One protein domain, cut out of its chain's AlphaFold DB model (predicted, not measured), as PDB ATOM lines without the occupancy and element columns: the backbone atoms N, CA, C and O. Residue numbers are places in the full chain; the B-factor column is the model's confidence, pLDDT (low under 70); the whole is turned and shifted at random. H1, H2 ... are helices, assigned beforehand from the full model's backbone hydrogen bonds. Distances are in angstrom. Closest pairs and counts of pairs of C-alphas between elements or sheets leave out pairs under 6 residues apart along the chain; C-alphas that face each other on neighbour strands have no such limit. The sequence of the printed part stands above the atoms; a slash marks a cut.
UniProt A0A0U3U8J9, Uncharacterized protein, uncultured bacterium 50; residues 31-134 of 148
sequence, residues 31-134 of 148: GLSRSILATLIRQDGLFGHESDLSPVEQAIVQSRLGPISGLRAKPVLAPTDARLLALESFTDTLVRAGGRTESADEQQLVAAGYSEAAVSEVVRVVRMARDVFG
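Overview. This is residues 31 to 134 of the 148 residues of an uncharacterized protein of uncultured bacterium 50 (UniProt A0A0U3U8J9). The long helix H5 runs along the body, and H2 and H3 pack beside it to make a rather loose three-helix bundle as the core. H4 folds back from H3 as a helical hairpin and packs on the first turn of H5, while H1 lies at the opposite end of H5, against its last residues. The printed part has 104 residues with five named helices, H1 to H5 in chain order, and no named strand; the class is all helix. The whole is compact, with a radius of gyration of the C-alphas of 13.2 A, and rounded, spanning 37 by 28 by 25 A.

Along the chain. Find C-alpha 116 at (182.778, 213.974, 180.677); from there H5, residues 116 to 133, runs 25.5 A to C-alpha 133 at (181.779, 188.661, 177.777). Look next at H3, residues 82 to 96, which is 21.0 A long, and at H2, residues 55 to 64. H4 takes residues 103 to 111. H1 takes residues 34 to 44, and you find its first C-alpha at (188.782, 187.312, 174.616).

Arrangement. H3 and H5 are the hubs, each touching three other helices. H2, H3 and H5 form a bundle, three helices that run the same way beside one another. Residues 91 to 95 of H3 touch residues 122 to 126 of H5, at a tilt of 37 degrees, only just steep; their closest C-alphas, of Val 95 and Val 126, are 6.5 A apart. H2 touches H3 at 36 degrees, only just steep, with the C-alphas of Val 61 and Thr 91 closest at 6.1 A. H2 and H5 are close but not clearly touching: look at Val 61 and Val 122, whose C-alphas are the closest at 7.3 A. The hairpin of H3 and H4 has a shallow tilt of 20 degrees, opposite ways, and H3 touches H4 with residues 86 to 90 alone; the closest C-alphas, of Ala 86 and Leu 109, are 6.3 A apart. H5 touches H4 with residues 116 to 119 alone, closest at the C-alphas of Glu 106 and Val 119, 6.5 A. H5 touches H1 with residues 131 to 133 alone, at a steep tilt of 51 degrees, opposite ways; the C-alphas of Arg 34 and Val 132 are closest at 5.4 A. H1 is apart from H2, H3 and H4. In H1, H2, H3, H4 and H5 every O i to N i+4 pair is within hydrogen-bond range.

Size, cuts and confidence. The two C-alphas farthest apart, of Gly 31 and Thr 80, are 41.4 A from each other. The printed part has no cut. The link from H2 to H3, residues 65 to 81, is long, and the link from H4 to H5 is tight. Mean pLDDT of the printed part is 88.0; look for values under 70 at residues 72 to 73 and residue 75.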
ATOM      1  N   GLY A  31     195.339 193.050 170.793       81.31
ATOM      2  CA  GLY A  31     195.764 191.789 170.178       81.31
ATOM      3  C   GLY A  31     195.581 190.565 171.088       81.31
ATOM      4  O   GLY A  31     195.983 189.460 170.724       81.31
ATOM      5  N   LEU A  32     194.982 190.738 172.272       84.19
ATOM      6  CA  LEU A  32     194.739 189.665 173.225       84.19
ATOM      7  C   LEU A  32     193.462 188.907 172.874       84.19
ATOM      8  O   LEU A  32     192.474 189.465 172.392       84.19
ATOM      9  N   SER A  33     193.456 187.613 173.185       86.19
ATOM     10  CA  SER A  33     192.243 186.819 173.061       86.19
ATOM     11  C   SER A  33     191.195 187.262 174.086       86.19
ATOM     12  O   SER A  33     191.500 187.699 175.201       86.19
ATOM     13  N   ARG A  34     189.924 187.060 173.731       84.81
ATOM     14  CA  ARG A  34     188.782 187.312 174.616       84.81
ATOM     15  C   ARG A  34     188.921 186.612 175.973       84.81
ATOM     16  O   ARG A  34     188.563 187.188 176.994       84.81
ATOM     17  N   SER A  35     189.443 185.385 176.000       84.62
ATOM     18  CA  SER A  35     189.602 184.615 177.240       84.62
ATOM     19  C   SER A  35     190.661 185.205 178.175       84.62
ATOM     20  O   SER A  35     190.460 185.200 179.392       84.62
ATOM     21  N   ILE A  36     191.750 185.753 177.627       86.06
ATOM     22  CA  ILE A  36     192.793 186.427 178.409       86.06
ATOM     23  C   ILE A  36     192.234 187.717 179.012       86.06
ATOM     24  O   ILE A  36     192.308 187.894 180.226       86.06
ATOM     25  N   LEU A  37     191.581 188.562 178.208       85.31
ATOM     26  CA  LEU A  37     190.941 189.786 178.707       85.31
ATOM     27  C   LEU A  37     189.877 189.490 179.768       85.31
ATOM     28  O   LEU A  37     189.842 190.142 180.805       85.31
ATOM     29  N   ALA A  38     189.051 188.463 179.554       86.19
ATOM     30  CA  ALA A  38     188.063 188.037 180.539       86.19
ATOM     31  C   ALA A  38     188.712 187.589 181.857       86.19
ATOM     32  O   ALA A  38     188.096 187.699 182.910       86.19
ATOM     33  N   THR A  39     189.932 187.054 181.815       85.88
ATOM     34  CA  THR A  39     190.665 186.651 183.020       85.88
ATOM     35  C   THR A  39     191.202 187.869 183.759       85.88
ATOM     36  O   THR A  39     190.960 187.982 184.958       85.88
ATOM     37  N   LEU A  40     191.824 188.808 183.043       86.12
ATOM     38  CA  LEU A  40     192.331 190.057 183.616       86.12
ATOM     39  C   LEU A  40     191.204 190.879 184.251       86.12
ATOM     40  O   LEU A  40     191.284 191.236 185.417       86.12
ATOM     41  N   ILE A  41     190.084 191.064 183.548       87.38
ATOM     42  CA  ILE A  41     188.931 191.815 184.074       87.38
ATOM     43  C   ILE A  41     188.330 191.150 185.322       87.38
ATOM     44  O   ILE A  41     187.823 191.831 186.210       87.38
ATOM     45  N   ARG A  42     188.371 189.818 185.435       84.06
ATOM     46  CA  ARG A  42     187.915 189.139 186.662       84.06
ATOM     47  C   ARG A  42     188.855 189.361 187.844       84.06
ATOM     48  O   ARG A  42     188.388 189.306 188.978       84.06
ATOM     49  N   GLN A  43     190.146 189.556 187.587       84.75
ATOM     50  CA  GLN A  43     191.156 189.800 188.615       84.75
ATOM     51  C   GLN A  43     191.154 191.267 189.054       84.75
ATOM     52  O   GLN A  43     191.071 191.537 190.249       84.75
ATOM     53  N   ASP A  44     191.167 192.183 188.089       84.44
ATOM     54  CA  ASP A  44     191.363 193.616 188.326       84.44
ATOM     55  C   ASP A  44     190.039 194.386 188.463       84.44
ATOM     56  O   ASP A  44     189.994 195.468 189.041       84.44
ATOM     57  N   GLY A  45     188.934 193.808 187.985       86.31
ATOM     58  CA  GLY A  45     187.634 194.466 187.899       86.31
ATOM     59  C   GLY A  45     187.410 195.172 186.559       86.31
ATOM     60  O   GLY A  45     188.232 195.135 185.647       86.31
ATOM     61  N   LEU A  46     186.233 195.790 186.418       87.94
ATOM     62  CA  LEU A  46     185.851 196.535 185.208       87.94
ATOM     63  C   LEU A  46     186.367 197.978 185.195       87.94
ATOM     64  O   LEU A  46     186.448 198.581 184.126       87.94
ATOM     65  N   PHE A  47     186.667 198.524 186.370       90.81
ATOM     66  CA  PHE A  47     187.024 199.923 186.573       90.81
ATOM     67  C   PHE A  47     188.494 200.026 186.961       90.81
ATOM     68  O   PHE A  47     189.022 199.149 187.646       90.81
ATOM     69  N   GLY A  48     189.150 201.095 186.515       85.69
ATOM     70  CA  GLY A  48     190.529 201.374 186.904       85.69
ATOM     71  C   GLY A  48     190.635 201.844 188.357       85.69
ATOM     72  O   GLY A  48     189.644 202.237 188.970       85.69
ATOM     73  N   HIS A  49     191.858 201.847 188.895       84.12
ATOM     74  CA  HIS A  49     192.136 202.411 190.223       84.12
ATOM     75  C   HIS A  49     191.800 203.910 190.299       84.12
ATOM     76  O   HIS A  49     191.261 204.373 191.297       84.12
ATOM     77  N   GLU A  50     192.047 204.628 189.201       88.75
ATOM     78  CA  GLU A  50     191.801 206.066 189.025       88.75
ATOM     79  C   GLU A  50     190.435 206.335 188.360       88.75
ATOM     80  O   GLU A  50     190.325 207.178 187.474       88.75
ATOM     81  N   SER A  51     189.404 205.550 188.692       91.50
ATOM     82  CA  SER A  51     188.060 205.745 188.128       91.50
ATOM     83  C   SER A  51     187.436 207.047 188.635       91.50
ATOM     84  O   SER A  51     187.482 207.340 189.831       91.50
ATOM     85  N   ASP A  52     186.778 207.784 187.737       94.50
ATOM     86  CA  ASP A  52     185.998 208.981 188.086       94.50
ATOM     87  C   ASP A  52     184.666 208.631 188.772       94.50
ATOM     88  O   ASP A  52     183.967 209.502 189.296       94.50
ATOM     89  N   LEU A  53     184.291 207.349 188.765       93.38
ATOM     90  CA  LEU A  53     183.101 206.840 189.430       93.38
ATOM     91  C   LEU A  53     183.446 206.383 190.843       93.38
ATOM     92  O   LEU A  53     184.358 205.585 191.068       93.38
ATOM     93  N   SER A  54     182.638 206.805 191.807       93.31
ATOM     94  CA  SER A  54     182.698 206.291 193.170       93.31
ATOM     95  C   SER A  54     182.352 204.792 193.224       93.31
ATOM     96  O   SER A  54     181.652 204.269 192.352       93.31
ATOM     97  N   PRO A  55     182.740 204.071 194.292       90.69
ATOM     98  CA  PRO A  55     182.436 202.644 194.421       90.69
ATOM     99  C   PRO A  55     180.942 202.283 194.338       90.69
ATOM    100  O   PRO A  55     180.612 201.161 193.952       90.69
ATOM    101  N   VAL A  56     180.045 203.202 194.713       91.25
ATOM    102  CA  VAL A  56     178.586 203.013 194.613       91.25
ATOM    103  C   VAL A  56     178.126 203.130 193.159       91.25
ATOM    104  O   VAL A  56     177.358 202.295 192.689       91.25
ATOM    105  N   GLU A  57     178.640 204.114 192.427       94.06
ATOM    106  CA  GLU A  57     178.346 204.329 191.006       94.06
ATOM    107  C   GLU A  57     178.874 203.179 190.145       94.06
ATOM    108  O   GLU A  57     178.148 202.645 189.308       94.06
ATOM    109  N   GLN A  58     180.094 202.711 190.423       93.25
ATOM    110  CA  GLN A  58     180.661 201.517 189.793       93.25
ATOM    111  C   GLN A  58     179.776 200.284 190.008       93.25
ATOM    112  O   GLN A  58     179.546 199.504 189.082       93.25
ATOM    113  N   ALA A  59     179.251 200.106 191.226       90.19
ATOM    114  CA  ALA A  59     178.360 198.997 191.538       90.19
ATOM    115  C   ALA A  59     177.034 199.104 190.767       90.19
ATOM    116  O   ALA A  59     176.573 198.096 190.229       90.19
ATOM    117  N   ILE A  60     176.453 200.308 190.658       91.88
ATOM    118  CA  ILE A  60     175.253 200.564 189.843       91.88
ATOM    119  C   ILE A  60     175.507 200.143 188.399       91.88
ATOM    120  O   ILE A  60     174.790 199.275 187.899       91.88
ATOM    121  N   VAL A  61     176.566 200.665 187.772       92.75
ATOM    122  CA  VAL A  61     176.918 200.346 186.380       92.75
ATOM    123  C   VAL A  61     177.110 198.838 186.203       92.75
ATOM    124  O   VAL A  61     176.497 198.236 185.326       92.75
ATOM    125  N   GLN A  62     177.889 198.197 187.078       90.75
ATOM    126  CA  GLN A  62     178.136 196.756 187.016       90.75
ATOM    127  C   GLN A  62     176.849 195.934 187.169       90.75
ATOM    128  O   GLN A  62     176.696 194.916 186.496       90.75
ATOM    129  N   SER A  63     175.911 196.366 188.016       89.44
ATOM    130  CA  SER A  63     174.634 195.669 188.204       89.44
ATOM    131  C   SER A  63     173.768 195.668 186.941       89.44
ATOM    132  O   SER A  63     173.006 194.726 186.727       89.44
ATOM    133  N   ARG A  64     173.903 196.697 186.090       89.88
ATOM    134  CA  ARG A  64     173.144 196.836 184.836       89.88
ATOM    135  C   ARG A  64     173.700 196.007 183.682       89.88
ATOM    136  O   ARG A  64     172.982 195.729 182.730       89.88
ATOM    137  N   LEU A  65     174.949 195.548 183.774       87.25
ATOM    138  CA  LEU A  65     175.563 194.688 182.754       87.25
ATOM    139  C   LEU A  65     175.004 193.253 182.750       87.25
ATOM    140  O   LEU A  65     175.309 192.476 181.847       87.25
ATOM    141  N   GLY A  66     174.199 192.887 183.751       82.00
ATOM    142  CA  GLY A  66     173.734 191.520 183.952       82.00
ATOM    143  C   GLY A  66     174.795 190.611 184.592       82.00
ATOM    144  O   GLY A  66     175.911 191.040 184.903       82.00
ATOM    145  N   PRO A  67     174.457 189.337 184.852       80.81
ATOM    146  CA  PRO A  67     175.370 188.405 185.500       80.81
ATOM    147  C   PRO A  67     176.540 188.038 184.574       80.81
ATOM    148  O   PRO A  67     176.362 187.358 183.565       80.81
ATOM    149  N   ILE A  68     177.757 188.439 184.948       81.69
ATOM    150  CA  ILE A  68     178.998 188.051 184.265       81.69
ATOM    151  C   ILE A  68     179.698 186.959 185.084       81.69
ATOM    152  O   ILE A  68     180.137 187.190 186.211       81.69
ATOM    153  N   SER A  69     179.850 185.762 184.513       75.56
ATOM    154  CA  SER A  69     180.500 184.632 185.189       75.56
ATOM    155  C   SER A  69     181.925 184.964 185.642       75.56
ATOM    156  O   SER A  69     182.795 185.299 184.831       75.56
ATOM    157  N   GLY A  70     182.170 184.812 186.946       72.94
ATOM    158  CA  GLY A  70     183.459 185.078 187.587       72.94
ATOM    159  C   GLY A  70     183.701 186.545 187.955       72.94
ATOM    160  O   GLY A  70     184.734 186.838 188.545       72.94
ATOM    161  N   LEU A  71     182.762 187.447 187.656       78.12
ATOM    162  CA  LEU A  71     182.791 188.833 188.111       78.12
ATOM    163  C   LEU A  71     181.842 188.971 189.309       78.12
ATOM    164  O   LEU A  71     180.639 188.736 189.191       78.12
ATOM    165  N   ARG A  72     182.359 189.330 190.488       68.62
ATOM    166  CA  ARG A  72     181.503 189.535 191.666       68.62
ATOM    167  C   ARG A  72     180.735 190.846 191.509       68.62
ATOM    168  O   ARG A  72     181.325 191.912 191.655       68.62
ATOM    169  N   ALA A  73     179.437 190.769 191.225       66.38
ATOM    170  CA  ALA A  73     178.559 191.930 191.298       66.38
ATOM    171  C   ALA A  73     178.378 192.333 192.767       66.38
ATOM    172  O   ALA A  73     178.028 191.501 193.608       66.38
ATOM    173  N   LYS A  74     178.638 193.603 193.087       71.81
ATOM    174  CA  LYS A  74     178.305 194.140 194.408       71.81
ATOM    175  C   LYS A  74     176.785 194.328 194.489       71.81
ATOM    176  O   LYS A  74     176.201 194.819 193.524       71.81
ATOM    177  N   PRO A  75     176.135 193.944 195.600       66.56
ATOM    178  CA  PRO A  75     174.719 194.219 195.782       66.56
ATOM    179  C   PRO A  75     174.499 195.732 195.815       66.56
ATOM    180  O   PRO A  75     175.163 196.448 196.565       66.56
ATOM    181  N   VAL A  76     173.573 196.203 194.987       76.50
ATOM    182  CA  VAL A  76     173.182 197.610 194.895       76.50
ATOM    183  C   VAL A  76     171.785 197.740 195.482       76.50
ATOM    184  O   VAL A  76     170.857 197.065 195.035       76.50
ATOM    185  N   LEU A  77     171.639 198.585 196.499       73.44
ATOM    186  CA  LEU A  77     170.325 199.042 196.949       73.44
ATOM    187  C   LEU A  77     169.764 199.997 195.894       73.44
ATOM    188  O   LEU A  77     170.523 200.790 195.340       73.44
ATOM    189  N   ALA A  78     168.459 199.915 195.624       75.50
ATOM    190  CA  ALA A  78     167.809 200.769 194.634       75.50
ATOM    191  C   ALA A  78     168.145 202.250 194.910       75.50
ATOM    192  O   ALA A  78     167.892 202.720 196.027       75.50
ATOM    193  N   PRO A  79     168.754 202.967 193.949       79.94
ATOM    194  CA  PRO A  79     169.177 204.337 194.175       79.94
ATOM    195  C   PRO A  79     167.960 205.238 194.390       79.94
ATOM    196  O   PRO A  79     166.992 205.203 193.636       79.94
ATOM    197  N   THR A  80     168.012 206.062 195.434       84.25
ATOM    198  CA  THR A  80     166.994 207.089 195.716       84.25
ATOM    199  C   THR A  80     167.430 208.481 195.263       84.25
ATOM    200  O   THR A  80     166.620 209.403 195.231       84.25
ATOM    201  N   ASP A  81     168.714 208.647 194.946       90.75
ATOM    202  CA  ASP A  81     169.303 209.896 194.471       90.75
ATOM    203  C   ASP A  81     169.052 210.062 192.964       90.75
ATOM    204  O   ASP A  81     169.311 209.146 192.180       90.75
ATOM    205  N   ALA A  82     168.578 211.241 192.553       91.50
ATOM    206  CA  ALA A  82     168.317 211.576 191.155       91.50
ATOM    207  C   ALA A  82     169.560 211.432 190.258       91.50
ATOM    208  O   ALA A  82     169.442 210.985 189.117       91.50
ATOM    209  N   ARG A  83     170.752 211.755 190.772       94.31
ATOM    210  CA  ARG A  83     172.021 211.607 190.050       94.31
ATOM    211  C   ARG A  83     172.336 210.133 189.792       94.31
ATOM    212  O   ARG A  83     172.682 209.759 188.675       94.31
ATOM    213  N   LEU A  84     172.146 209.281 190.797       94.06
ATOM    214  CA  LEU A  84     172.364 207.838 190.663       94.06
ATOM    215  C   LEU A  84     171.316 207.174 189.755       94.06
ATOM    216  O   LEU A  84     171.660 206.271 188.995       94.06
ATOM    217  N   LEU A  85     170.067 207.649 189.781       93.88
ATOM    218  CA  LEU A  85     169.017 207.217 188.851       93.88
ATOM    219  C   LEU A  85     169.341 207.594 187.399       93.88
ATOM    220  O   LEU A  85     169.101 206.799 186.490       93.88
ATOM    221  N   ALA A  86     169.919 208.777 187.166       94.56
ATOM    222  CA  ALA A  86     170.377 209.177 185.838       94.56
ATOM    223  C   ALA A  86     171.495 208.253 185.325       94.56
ATOM    224  O   ALA A  86     171.441 207.811 184.178       94.56
ATOM    225  N   LEU A  87     172.459 207.896 186.182       95.94
ATOM    226  CA  LEU A  87     173.516 206.935 185.851       95.94
ATOM    227  C   LEU A  87     172.957 205.541 185.540       95.94
ATOM    228  O   LEU A  87     173.384 204.907 184.572       95.94
ATOM    229  N   GLU A  88     172.000 205.066 186.339       93.81
ATOM    230  CA  GLU A  88     171.315 203.794 186.101       93.81
ATOM    231  C   GLU A  88     170.615 203.800 184.734       93.81
ATOM    232  O   GLU A  88     170.899 202.945 183.895       93.81
ATOM    233  N   SER A  89     169.785 204.814 184.473       93.12
ATOM    234  CA  SER A  89     169.047 204.963 183.214       93.12
ATOM    235  C   SER A  89     169.977 205.062 182.003       93.12
ATOM    236  O   SER A  89     169.741 204.409 180.984       93.12
ATOM    237  N   PHE A  90     171.050 205.849 182.106       95.06
ATOM    238  CA  PHE A  90     172.054 205.975 181.052       95.06
ATOM    239  C   PHE A  90     172.729 204.630 180.754       95.06
ATOM    240  O   PHE A  90     172.840 204.222 179.595       95.06
ATOM    241  N   THR A  91     173.113 203.890 181.797       94.19
ATOM    242  CA  THR A  91     173.737 202.569 181.640       94.19
ATOM    243  C   THR A  91     172.773 201.565 181.002       94.19
ATOM    244  O   THR A  91     173.168 200.822 180.104       94.19
ATOM    245  N   ASP A  92     171.498 201.571 181.392       91.75
ATOM    246  CA  ASP A  92     170.473 200.709 180.793       91.75
ATOM    247  C   ASP A  92     170.243 201.024 179.311       91.75
ATOM    248  O   ASP A  92     170.034 200.114 178.503       91.75
ATOM    249  N   THR A  93     170.253 202.304 178.936       91.94
ATOM    250  CA  THR A  93     170.169 202.730 177.531       91.94
ATOM    251  C   THR A  93     171.373 202.225 176.743       91.94
ATOM    252  O   THR A  93     171.193 201.585 175.706       91.94
ATOM    253  N   LEU A  94     172.587 202.396 177.273       91.50
ATOM    254  CA  LEU A  94     173.817 201.893 176.663       91.50
ATOM    255  C   LEU A  94     173.791 200.379 176.457       91.50
ATOM    256  O   LEU A  94     174.100 199.898 175.365       91.50
ATOM    257  N   VAL A  95     173.422 199.610 177.482       90.31
ATOM    258  CA  VAL A  95     173.365 198.144 177.399       90.31
ATOM    259  C   VAL A  95     172.359 197.709 176.327       90.31
ATOM    260  O   VAL A  95     172.688 196.872 175.483       90.31
ATOM    261  N   ARG A  96     171.171 198.329 176.278       88.25
ATOM    262  CA  ARG A  96     170.144 198.050 175.255       88.25
ATOM    263  C   ARG A  96     170.583 198.439 173.844       88.25
ATOM    264  O   ARG A  96     170.314 197.704 172.897       88.25
ATOM    265  N   ALA A  97     171.305 199.545 173.693       87.75
ATOM    266  CA  ALA A  97     171.859 199.994 172.415       87.75
ATOM    267  C   ALA A  97     173.108 199.198 171.974       87.75
ATOM    268  O   ALA A  97     173.663 199.429 170.889       87.75
ATOM    269  N   GLY A  98     173.562 198.249 172.800       82.88
ATOM    270  CA  GLY A  98     174.752 197.445 172.555       82.88
ATOM    271  C   GLY A  98     176.038 198.261 172.674       82.88
ATOM    272  O   GLY A  98     176.943 198.085 171.864       82.88
ATOM    273  N   GLY A  99     176.120 199.181 173.632       82.25
ATOM    274  CA  GLY A  99     177.269 200.053 173.877       82.25
ATOM    275  C   GLY A  99     177.369 201.253 172.931       82.25
ATOM    276  O   GLY A  99     178.373 201.962 172.952       82.25
ATOM    277  N   ARG A 100     176.366 201.492 172.080       85.06
ATOM    278  CA  ARG A 100     176.263 202.724 171.287       85.06
ATOM    279  C   ARG A 100     175.530 203.782 172.102       85.06
ATOM    280  O   ARG A 100     174.599 203.453 172.821       85.06
ATOM    281  N   THR A 101     175.984 205.019 171.989       84.94
ATOM    282  CA  THR A 101     175.468 206.170 172.729       84.94
ATOM    283  C   THR A 101     175.197 207.290 171.748       84.94
ATOM    284  O   THR A 101     175.896 207.396 170.733       84.94
ATOM    285  N   GLU A 102     174.189 208.097 172.036       88.56
ATOM    286  CA  GLU A 102     173.916 209.332 171.317       88.56
ATOM    287  C   GLU A 102     174.414 210.517 172.147       88.56
ATOM    288  O   GLU A 102     174.383 210.488 173.378       88.56
ATOM    289  N   SER A 103     174.846 211.597 171.493       87.06
ATOM    290  CA  SER A 103     175.344 212.786 172.201       87.06
ATOM    291  C   SER A 103     174.307 213.389 173.159       87.06
ATOM    292  O   SER A 103     174.674 214.015 174.147       87.06
ATOM    293  N   ALA A 104     173.013 213.187 172.890       88.00
ATOM    294  CA  ALA A 104     171.938 213.614 173.780       88.00
ATOM    295  C   ALA A 104     171.934 212.839 175.112       88.00
ATOM    296  O   ALA A 104     171.714 213.447 176.158       88.00
ATOM    297  N   ASP A 105     172.216 211.533 175.090       88.94
ATOM    298  CA  ASP A 105     172.271 210.699 176.298       88.94
ATOM    299  C   ASP A 105     173.467 211.094 177.176       88.94
ATOM    300  O   ASP A 105     173.349 211.212 178.397       88.94
ATOM    301  N   GLU A 106     174.616 211.362 176.549       92.12
ATOM    302  CA  GLU A 106     175.819 211.834 177.244       92.12
ATOM    303  C   GLU A 106     175.581 213.195 177.910       92.12
ATOM    304  O   GLU A 106     175.897 213.375 179.088       92.12
ATOM    305  N   GLN A 107     174.956 214.139 177.197       92.06
ATOM    306  CA  GLN A 107     174.630 215.464 177.733       92.06
ATOM    307  C   GLN A 107     173.666 215.399 178.920       92.06
ATOM    308  O   GLN A 107     173.805 216.186 179.857       92.06
ATOM    309  N   GLN A 108     172.710 214.465 178.919       90.94
ATOM    310  CA  GLN A 108     171.814 214.264 180.061       90.94
ATOM    311  C   GLN A 108     172.578 213.817 181.309       90.94
ATOM    312  O   GLN A 108     172.303 214.310 182.404       90.94
ATOM    313  N   LEU A 109     173.562 212.927 181.154       93.69
ATOM    314  CA  LEU A 109     174.369 212.471 182.281       93.69
ATOM    315  C   LEU A 109     175.312 213.577 182.790       93.69
ATOM    316  O   LEU A 109     175.449 213.753 184.002       93.69
ATOM    317  N   VAL A 110     175.883 214.388 181.893       96.00
ATOM    318  CA  VAL A 110     176.650 215.588 182.278       96.00
ATOM    319  C   VAL A 110     175.767 216.588 183.032       96.00
ATOM    320  O   VAL A 110     176.159 217.089 184.084       96.00
ATOM    321  N   ALA A 111     174.541 216.833 182.559       94.12
ATOM    322  CA  ALA A 111     173.581 217.709 183.232       94.12
ATOM    323  C   ALA A 111     173.170 217.193 184.626       94.12
ATOM    324  O   ALA A 111     172.828 217.993 185.499       94.12
ATOM    325  N   ALA A 112     173.254 215.880 184.864       93.44
ATOM    326  CA  ALA A 112     173.063 215.268 186.180       93.44
ATOM    327  C   ALA A 112     174.274 215.437 187.126       93.44
ATOM    328  O   ALA A 112     174.230 214.983 188.271       93.44
ATOM    329  N   GLY A 113     175.346 216.100 186.677       96.19
ATOM    330  CA  GLY A 113     176.520 216.438 187.483       96.19
ATOM    331  C   GLY A 113     177.698 215.472 187.341       96.19
ATOM    332  O   GLY A 113     178.587 215.480 188.192       96.19
ATOM    333  N   TYR A 114     177.715 214.623 186.311       96.69
ATOM    334  CA  TYR A 114     178.876 213.788 185.993       96.69
ATOM    335  C   TYR A 114     179.886 214.531 185.114       96.69
ATOM    336  O   TYR A 114     179.517 215.339 184.265       96.69
ATOM    337  N   SER A 115     181.174 214.236 185.303       96.69
ATOM    338  CA  SER A 115     182.226 214.717 184.406       96.69
ATOM    339  C   SER A 115     182.167 213.986 183.060       96.69
ATOM    340  O   SER A 115     181.744 212.832 182.983       96.69
ATOM    341  N   GLU A 116     182.654 214.622 181.994       94.50
ATOM    342  CA  GLU A 116     182.778 213.974 180.677       94.50
ATOM    343  C   GLU A 116     183.666 212.717 180.729       94.50
ATOM    344  O   GLU A 116     183.426 211.743 180.011       94.50
ATOM    345  N   ALA A 117     184.665 212.710 181.617       94.12
ATOM    346  CA  ALA A 117     185.533 211.563 181.852       94.12
ATOM    347  C   ALA A 117     184.769 210.384 182.483       94.12
ATOM    348  O   ALA A 117     184.868 209.263 181.980       94.12
ATOM    349  N   ALA A 118     183.907 210.642 183.474       94.94
ATOM    350  CA  ALA A 118     183.023 209.628 184.048       94.94
ATOM    351  C   ALA A 118     182.052 209.060 183.000       94.94
ATOM    352  O   ALA A 118     181.887 207.844 182.903       94.94
ATOM    353  N   VAL A 119     181.448 209.920 182.172       95.94
ATOM    354  CA  VAL A 119     180.555 209.494 181.077       95.94
ATOM    355  C   VAL A 119     181.301 208.580 180.101       95.94
ATOM    356  O   VAL A 119     180.844 207.471 179.804       95.94
ATOM    357  N   SER A 120     182.486 209.003 179.657       93.19
ATOM    358  CA  SER A 120     183.342 208.231 178.751       93.19
ATOM    359  C   SER A 120     183.759 206.889 179.356       93.19
ATOM    360  O   SER A 120     183.803 205.870 178.658       93.19
ATOM    361  N   GLU A 121     184.035 206.856 180.662       94.12
ATOM    362  CA  GLU A 121     184.352 205.627 181.379       94.12
ATOM    363  C   GLU A 121     183.177 204.642 181.363       94.12
ATOM    364  O   GLU A 121     183.390 203.473 181.031       94.12
ATOM    365  N   VAL A 122     181.944 205.090 181.628       94.56
ATOM    366  CA  VAL A 122     180.747 204.228 181.573       94.56
ATOM    367  C   VAL A 122     180.568 203.633 180.175       94.56
ATOM    368  O   VAL A 122     180.416 202.416 180.036       94.56
ATOM    369  N   VAL A 123     180.650 204.460 179.124       93.88
ATOM    370  CA  VAL A 123     180.541 204.006 177.725       93.88
ATOM    371  C   VAL A 123     181.596 202.939 177.422       93.88
ATOM    372  O   VAL A 123     181.280 201.873 176.881       93.88
ATOM    373  N   ARG A 124     182.852 203.196 177.804       91.50
ATOM    374  CA  ARG A 124     183.972 202.266 177.619       91.50
ATOM    375  C   ARG A 124     183.743 200.949 178.357       91.50
ATOM    376  O   ARG A 124     183.952 199.892 177.763       91.50
ATOM    377  N   VAL A 125     183.299 200.990 179.613       91.88
ATOM    378  CA  VAL A 125     183.052 199.795 180.436       91.88
ATOM    379  C   VAL A 125     181.943 198.934 179.839       91.88
ATOM    380  O   VAL A 125     182.130 197.726 179.697       91.88
ATOM    381  N   VAL A 126     180.826 199.535 179.421       91.88
ATOM    382  CA  VAL A 126     179.720 198.791 178.795       91.88
ATOM    383  C   VAL A 126     180.177 198.133 177.489       91.88
ATOM    384  O   VAL A 126     179.922 196.946 177.273       91.88
ATOM    385  N   ARG A 127     180.909 198.860 176.633       90.38
ATOM    386  CA  ARG A 127     181.469 198.307 175.386       90.38
ATOM    387  C   ARG A 127     182.460 197.176 175.647       90.38
ATOM    388  O   ARG A 127     182.366 196.128 175.016       90.38
ATOM    389  N   MET A 128     183.379 197.361 176.590       89.38
ATOM    390  CA  MET A 128     184.361 196.344 176.960       89.38
ATOM    391  C   MET A 128     183.674 195.087 177.495       89.38
ATOM    392  O   MET A 128     184.000 193.979 177.069       89.38
ATOM    393  N   ALA A 129     182.689 195.240 178.382       88.50
ATOM    394  CA  ALA A 129     181.951 194.112 178.929       88.50
ATOM    395  C   ALA A 129     181.189 193.346 177.833       88.50
ATOM    396  O   ALA A 129     181.231 192.116 177.793       88.50
ATOM    397  N   ARG A 130     180.570 194.062 176.887       88.00
ATOM    398  CA  ARG A 130     179.952 193.477 175.689       88.00
ATOM    399  C   ARG A 130     180.957 192.684 174.859       88.00
ATOM    400  O   ARG A 130     180.726 191.517 174.556       88.00
ATOM    401  N   ASP A 131     182.076 193.304 174.508       86.44
ATOM    402  CA  ASP A 131     183.067 192.726 173.598       86.44
ATOM    403  C   ASP A 131     183.776 191.510 174.201       86.44
ATOM    404  O   ASP A 131     184.060 190.537 173.492       86.44
ATOM    405  N   VAL A 132     184.042 191.545 175.510       85.50
ATOM    406  CA  VAL A 132     184.781 190.498 176.219       85.50
ATOM    407  C   VAL A 132     183.869 189.372 176.702       85.50
ATOM    408  O   VAL A 132     184.235 188.204 176.591       85.50
ATOM    409  N   PHE A 133     182.673 189.678 177.204       84.75
ATOM    410  CA  PHE A 133     181.779 188.661 177.777       84.75
ATOM    411  C   PHE A 133     180.623 188.269 176.858       84.75
ATOM    412  O   PHE A 133     179.877 187.352 177.186       84.75
ATOM    413  N   GLY A 134     180.497 188.900 175.688       80.19
ATOM    414  CA  GLY A 134     179.445 188.583 174.726       80.19
ATOM    415  C   GLY A 134     178.055 188.972 175.221       80.19
ATOM    416  O   GLY A 134     177.090 188.285 174.894       80.19
TER     417      GLY A 134